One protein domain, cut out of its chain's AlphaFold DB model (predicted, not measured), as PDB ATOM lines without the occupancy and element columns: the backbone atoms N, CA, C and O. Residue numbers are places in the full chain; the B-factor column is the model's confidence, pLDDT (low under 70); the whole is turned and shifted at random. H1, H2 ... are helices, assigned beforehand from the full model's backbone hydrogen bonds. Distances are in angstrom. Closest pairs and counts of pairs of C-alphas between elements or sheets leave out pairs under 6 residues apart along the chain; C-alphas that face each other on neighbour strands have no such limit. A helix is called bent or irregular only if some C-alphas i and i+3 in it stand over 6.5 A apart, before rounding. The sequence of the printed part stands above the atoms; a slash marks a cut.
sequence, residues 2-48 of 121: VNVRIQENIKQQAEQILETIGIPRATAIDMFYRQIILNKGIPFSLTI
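This is residues 2 to 48 of the 121 residues of the protein "Addiction module antitoxin, RelB/DinJ family" of Gardnerella vaginalis (strain ATCC 14019 / 317) (UniProt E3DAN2). Two helices of similar length, H1 and H2, meet at a corner as an open L, joined by a tight turn of three residues. An unnamed tail leads into H1 at the far end of one arm, another follows H2 at the far end of the other, and residues 3 to 10, of which 8 to 10 belong to H1, stick out free. The printed part has 47 residues with two named helices, H1 then H2, and no named strand; its class is all helix. It is loose, with a radius of gyration of the C-alphas of 12.3 A, and spans 29 by 25 by 22 A.

After residues 2 to 7 comes H1, residues 8 to 21, and a tight link of 3 residues joins it to H2, residues 25 to 39. The two helices only just touch, and only at the corner by their link, with 3 pairs of C-alphas within 8 A. The closest C-alphas are those of Glu 15 and Arg 25, 6.9 A apart. H1 touches H2 with residues 15 to 18 alone, and H2 touches H1 with residues 25 to 28 alone. Their lines are about perpendicular, at 83 degrees, and their centres are 17.0 A apart. In both H1 and H2 every O i to N i+4 pair is within hydrogen-bond range. Neither helix is bent or irregular.

H1 begins at C-alpha 8 at (6.334, 274.681, 33.962) and measures 20.2 A from first to last C-alpha. H2, the longest helix with 15 residues, measures 21.3 A and ends at C-alpha 39 at (15.103, 253.972, 14.415).

The two C-alphas farthest apart are those of Asn 9 and Lys 40, at 30.6 A. The printed part has no cut. The mean pLDDT of the printed part is 90.0, and no printed residue is under 70.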
ATOM      1  N   VAL A   2      10.645 276.072  17.377       74.19
ATOM      2  CA  VAL A   2       9.597 275.093  17.706       74.19
ATOM      3  C   VAL A   2       8.903 275.601  18.964       74.19
ATOM      4  O   VAL A   2       9.577 275.860  19.957       74.19
ATOM      5  N   ASN A   3       7.585 275.799  18.913       78.12
ATOM      6  CA  ASN A   3       6.798 276.233  20.065       78.12
ATOM      7  C   ASN A   3       6.001 275.042  20.605       78.12
ATOM      8  O   ASN A   3       5.193 274.467  19.877       78.12
ATOM      9  N   VAL A   4       6.232 274.668  21.863       82.69
ATOM     10  CA  VAL A   4       5.581 273.523  22.514       82.69
ATOM     11  C   VAL A   4       4.977 273.994  23.828       82.69
ATOM     12  O   VAL A   4       5.650 274.650  24.622       82.69
ATOM     13  N   ARG A   5       3.709 273.651  24.072       87.56
ATOM     14  CA  ARG A   5       3.048 273.904  25.357       87.56
ATOM     15  C   ARG A   5       3.435 272.797  26.335       87.56
ATOM     16  O   ARG A   5       3.015 271.659  26.164       87.56
ATOM     17  N   ILE A   6       4.247 273.138  27.331       88.38
ATOM     18  CA  ILE A   6       4.748 272.226  28.369       88.38
ATOM     19  C   ILE A   6       4.419 272.853  29.724       88.38
ATOM     20  O   ILE A   6       4.528 274.068  29.877       88.38
ATOM     21  N   GLN A   7       3.999 272.041  30.695       92.44
ATOM     22  CA  GLN A   7       3.788 272.510  32.066       92.44
ATOM     23  C   GLN A   7       5.118 272.961  32.694       92.44
ATOM     24  O   GLN A   7       6.152 272.318  32.498       92.44
ATOM     25  N   GLU A   8       5.100 274.056  33.458       90.38
ATOM     26  CA  GLU A   8       6.334 274.681  33.962       90.38
ATOM     27  C   GLU A   8       7.104 273.772  34.937       90.38
ATOM     28  O   GLU A   8       8.329 273.721  34.887       90.38
ATOM     29  N   ASN A   9       6.404 272.974  35.748       91.50
ATOM     30  CA  ASN A   9       7.028 272.004  36.653       91.50
ATOM     31  C   ASN A   9       7.831 270.927  35.899       91.50
ATOM     32  O   ASN A   9       8.955 270.616  36.283       91.50
ATOM     33  N   ILE A  10       7.275 270.377  34.815       91.62
ATOM     34  CA  ILE A  10       7.928 269.351  33.990       91.62
ATOM     35  C   ILE A  10       9.138 269.944  33.271       91.62
ATOM     36  O   ILE A  10      10.193 269.319  33.201       91.62
ATOM     37  N   LYS A  11       8.993 271.171  32.766       89.75
ATOM     38  CA  LYS A  11      10.070 271.909  32.110       89.75
ATOM     39  C   LYS A  11      11.263 272.109  33.051       89.75
ATOM     40  O   LYS A  11      12.375 271.758  32.673       89.75
ATOM     41  N   GLN A  12      11.023 272.605  34.266       92.38
ATOM     42  CA  GLN A  12      12.079 272.848  35.255       92.38
ATOM     43  C   GLN A  12      12.797 271.558  35.660       92.38
ATOM     44  O   GLN A  12      14.024 271.519  35.670       92.38
ATOM     45  N   GLN A  13      12.049 270.479  35.918       92.06
ATOM     46  CA  GLN A  13      12.640 269.180  36.254       92.06
ATOM     47  C   GLN A  13      13.512 268.636  35.117       92.06
ATOM     48  O   GLN A  13      14.629 268.176  35.352       92.06
ATOM     49  N   ALA A  14      13.029 268.712  33.875       92.06
ATOM     50  CA  ALA A  14      13.788 268.248  32.720       92.06
ATOM     51  C   ALA A  14      15.069 269.070  32.508       92.06
ATOM     52  O   ALA A  14      16.120 268.493  32.241       92.06
ATOM     53  N   GLU A  15      15.006 270.396  32.650       92.25
ATOM     54  CA  GLU A  15      16.177 271.269  32.513       92.25
ATOM     55  C   GLU A  15      17.216 271.017  33.599       92.25
ATOM     56  O   GLU A  15      18.388 270.874  33.273       92.25
ATOM     57  N   GLN A  16      16.794 270.822  34.847       94.25
ATOM     58  CA  GLN A  16      17.703 270.482  35.941       94.25
ATOM     59  C   GLN A  16      18.457 269.162  35.684       94.25
ATOM     60  O   GLN A  16      19.661 269.054  35.937       94.25
ATOM     61  N   ILE A  17      17.766 268.147  35.149       93.31
ATOM     62  CA  ILE A  17      18.388 266.866  34.781       93.31
ATOM     63  C   ILE A  17      19.370 267.060  33.620       93.31
ATOM     64  O   ILE A  17      20.489 266.548  33.656       93.31
ATOM     65  N   LEU A  18      18.965 267.807  32.593       92.62
ATOM     66  CA  LEU A  18      19.786 268.085  31.418       92.62
ATOM     67  C   LEU A  18      21.054 268.880  31.770       92.62
ATOM     68  O   LEU A  18      22.138 268.536  31.297       92.62
ATOM     69  N   GLU A  19      20.946 269.866  32.660       92.81
ATOM     70  CA  GLU A  19      22.070 270.634  33.203       92.81
ATOM     71  C   GLU A  19      23.046 269.747  33.976       92.81
ATOM     72  O   GLU A  19      24.255 269.849  33.783       92.81
ATOM     73  N   THR A  20      22.531 268.811  34.778       93.81
ATOM     74  CA  THR A  20      23.364 267.856  35.527       93.81
ATOM     75  C   THR A  20      24.214 266.982  34.596       93.81
ATOM     76  O   THR A  20      25.337 266.615  34.941       93.81
ATOM     77  N   ILE A  21      23.702 266.655  33.404       93.38
ATOM     78  CA  ILE A  21      24.405 265.855  32.385       93.38
ATOM     79  C   ILE A  21      25.225 266.761  31.432       93.38
ATOM     80  O   ILE A  21      25.993 266.267  30.607       93.38
ATOM     81  N   GLY A  22      25.114 268.089  31.553       93.06
ATOM     82  CA  GLY A  22      25.837 269.062  30.728       93.06
ATOM     83  C   GLY A  22      25.283 269.218  29.308       93.06
ATOM     84  O   GLY A  22      26.012 269.608  28.398       93.06
ATOM     85  N   ILE A  23      24.007 268.892  29.090       94.25
ATOM     86  CA  ILE A  23      23.364 268.923  27.772       94.25
ATOM     87  C   ILE A  23      22.347 270.069  27.743       94.25
ATOM     88  O   ILE A  23      21.388 270.041  28.504       94.25
ATOM     89  N   PRO A  24      22.461 271.057  26.841       92.56
ATOM     90  CA  PRO A  24      21.442 272.091  26.722       92.56
ATOM     91  C   PRO A  24      20.184 271.553  26.022       92.56
ATOM     92  O   PRO A  24      20.244 270.666  25.164       92.56
ATOM     93  N   ARG A  25      19.027 272.157  26.322       90.38
ATOM     94  CA  ARG A  25      17.713 271.773  25.772       90.38
ATOM     95  C   ARG A  25      17.709 271.611  24.245       90.38
ATOM     96  O   ARG A  25      17.151 270.646  23.729       90.38
ATOM     97  N   ALA A  26      18.324 272.544  23.516       91.25
ATOM     98  CA  ALA A  26      18.359 272.510  22.053       91.25
ATOM     99  C   ALA A  26      19.070 271.254  21.518       91.25
ATOM    100  O   ALA A  26      18.573 270.611  20.594       91.25
ATOM    101  N   THR A  27      20.181 270.860  22.145       94.06
ATOM    102  CA  THR A  27      20.924 269.643  21.794       94.06
ATOM    103  C   THR A  27      20.134 268.387  22.147       94.06
ATOM    104  O   THR A  27      20.130 267.438  21.368       94.06
ATOM    105  N   ALA A  28      19.412 268.374  23.273       92.69
ATOM    106  CA  ALA A  28      18.537 267.258  23.634       92.69
ATOM    107  C   ALA A  28      17.430 267.025  22.591       92.69
ATOM    108  O   ALA A  28      17.193 265.888  22.180       92.69
ATOM    109  N   ILE A  29      16.800 268.103  22.110       92.25
ATOM    110  CA  ILE A  29      15.794 268.041  21.041       92.25
ATOM    111  C   ILE A  29      16.418 267.494  19.750       92.25
ATOM    112  O   ILE A  29      15.876 266.570  19.148       92.25
ATOM    113  N   ASP A  30      17.578 268.007  19.345       93.62
ATOM    114  CA  ASP A  30      18.294 267.548  18.148       93.62
ATOM    115  C   ASP A  30      18.660 266.050  18.225       93.62
ATOM    116  O   ASP A  30      18.426 265.284  17.288       93.62
ATOM    117  N   MET A  31      19.138 265.581  19.381       94.38
ATOM    118  CA  MET A  31      19.395 264.156  19.617       94.38
ATOM    119  C   MET A  31      18.129 263.306  19.507       94.38
ATOM    120  O   MET A  31      18.169 262.234  18.904       94.38
ATOM    121  N   PHE A  32      17.005 263.786  20.038       93.31
ATOM    122  CA  PHE A  32      15.722 263.100  19.916       93.31
ATOM    123  C   PHE A  32      15.297 262.939  18.447       93.31
ATOM    124  O   PHE A  32      14.942 261.835  18.031       93.31
ATOM    125  N   TYR A  33      15.424 263.987  17.624       94.00
ATOM    126  CA  TYR A  33      15.147 263.894  16.186       94.00
ATOM    127  C   TYR A  33      16.075 262.907  15.472       94.00
ATOM    128  O   TYR A  33      15.607 262.106  14.661       94.00
ATOM    129  N   ARG A  34      17.375 262.896  15.794       96.00
ATOM    130  CA  ARG A  34      18.306 261.907  15.223       96.00
ATOM    131  C   ARG A  34      17.915 260.479  15.579       96.00
ATOM    132  O   ARG A  34      17.971 259.607  14.718       96.00
ATOM    133  N   GLN A  35      17.482 260.239  16.813       96.25
ATOM    134  CA  GLN A  35      17.007 258.923  17.235       96.25
ATOM    135  C   GLN A  35      15.748 258.488  16.474       96.25
ATOM    136  O   GLN A  35      15.635 257.313  16.125       96.25
ATOM    137  N   ILE A  36      14.847 259.421  16.150       94.19
ATOM    138  CA  ILE A  36      13.681 259.120  15.309       94.19
ATOM    139  C   ILE A  36      14.106 258.699  13.903       94.19
ATOM    140  O   ILE A  36      13.612 257.701  13.379       94.19
ATOM    141  N   ILE A  37      15.039 259.439  13.302       93.94
ATOM    142  CA  ILE A  37      15.543 259.145  11.955       93.94
ATOM    143  C   ILE A  37      16.233 257.775  11.929       93.94
ATOM    144  O   ILE A  37      15.958 256.969  11.042       93.94
ATOM    145  N   LEU A  38      17.094 257.495  12.914       95.00
ATOM    146  CA  LEU A  38      17.855 256.246  13.000       95.00
ATOM    147  C   LEU A  38      16.952 255.021  13.185       95.00
ATOM    148  O   LEU A  38      17.130 254.023  12.493       95.00
ATOM    149  N   ASN A  39      15.974 255.103  14.088       91.88
ATOM    150  CA  ASN A  39      15.103 253.972  14.415       91.88
ATOM    151  C   ASN A  39      13.847 253.898  13.533       91.88
ATOM    152  O   ASN A  39      13.048 252.977  13.694       91.88
ATOM    153  N   LYS A  40      13.650 254.865  12.622       91.62
ATOM    154  CA  LYS A  40      12.422 255.040  11.823       91.62
ATOM    155  C   LYS A  40      11.150 254.974  12.684       91.62
ATOM    156  O   LYS A  40      10.143 254.396  12.283       91.62
ATOM    157  N   GLY A  41      11.206 255.546  13.883       90.38
ATOM    158  CA  GLY A  41      10.165 255.403  14.897       90.38
ATOM    159  C   GLY A  41      10.489 256.162  16.180       90.38
ATOM    160  O   GLY A  41      11.544 256.778  16.299       90.38
ATOM    161  N   ILE A  42       9.573 256.143  17.146       91.62
ATOM    162  CA  ILE A  42       9.766 256.836  18.425       91.62
ATOM    163  C   ILE A  42      10.780 256.056  19.280       91.62
ATOM    164  O   ILE A  42      10.618 254.849  19.452       91.62
ATOM    165  N   PRO A  43      11.817 256.709  19.838       85.88
ATOM    166  CA  PRO A  43      12.933 256.031  20.503       85.88
ATOM    167  C   PRO A  43      12.644 255.569  21.938       85.88
ATOM    168  O   PRO A  43      13.559 255.212  22.674       85.88
ATOM    169  N   PHE A  44      11.380 255.581  22.349       86.06
ATOM    170  CA  PHE A  44      10.915 255.043  23.618       86.06
ATOM    171  C   PHE A  44       9.658 254.205  23.381       86.06
ATOM    172  O   PHE A  44       8.880 254.480  22.466       86.06
ATOM    173  N   SER A  45       9.465 253.168  24.198       78.88
ATOM    174  CA  SER A  45       8.301 252.294  24.065       78.88
ATOM    175  C   SER A  45       7.025 253.032  24.459       78.88
ATOM    176  O   SER A  45       6.949 253.617  25.536       78.88
ATOM    177  N   LEU A  46       6.005 252.964  23.604       78.38
ATOM    178  CA  LEU A  46       4.659 253.471  23.899       78.38
ATOM    179  C   LEU A  46       3.782 252.440  24.623       78.38
ATOM    180  O   LEU A  46       2.590 252.661  24.821       78.38
ATOM    181  N   THR A  47       4.341 251.284  24.981       75.25
ATOM    182  CA  THR A  47       3.612 250.250  25.715       75.25
ATOM    183  C   THR A  47       3.455 250.650  27.172       75.25
ATOM    184  O   THR A  47       4.439 251.006  27.821       75.25
ATOM    185  N   ILE A  48       2.252 250.485  27.716       72.31
ATOM    186  CA  ILE A  48       2.062 250.457  29.166       72.31
ATOM    187  C   ILE A  48       2.903 249.282  29.689       72.31
ATOM    188  O   ILE A  48       2.727 248.166  29.184       72.31
TER     189      ILE A  48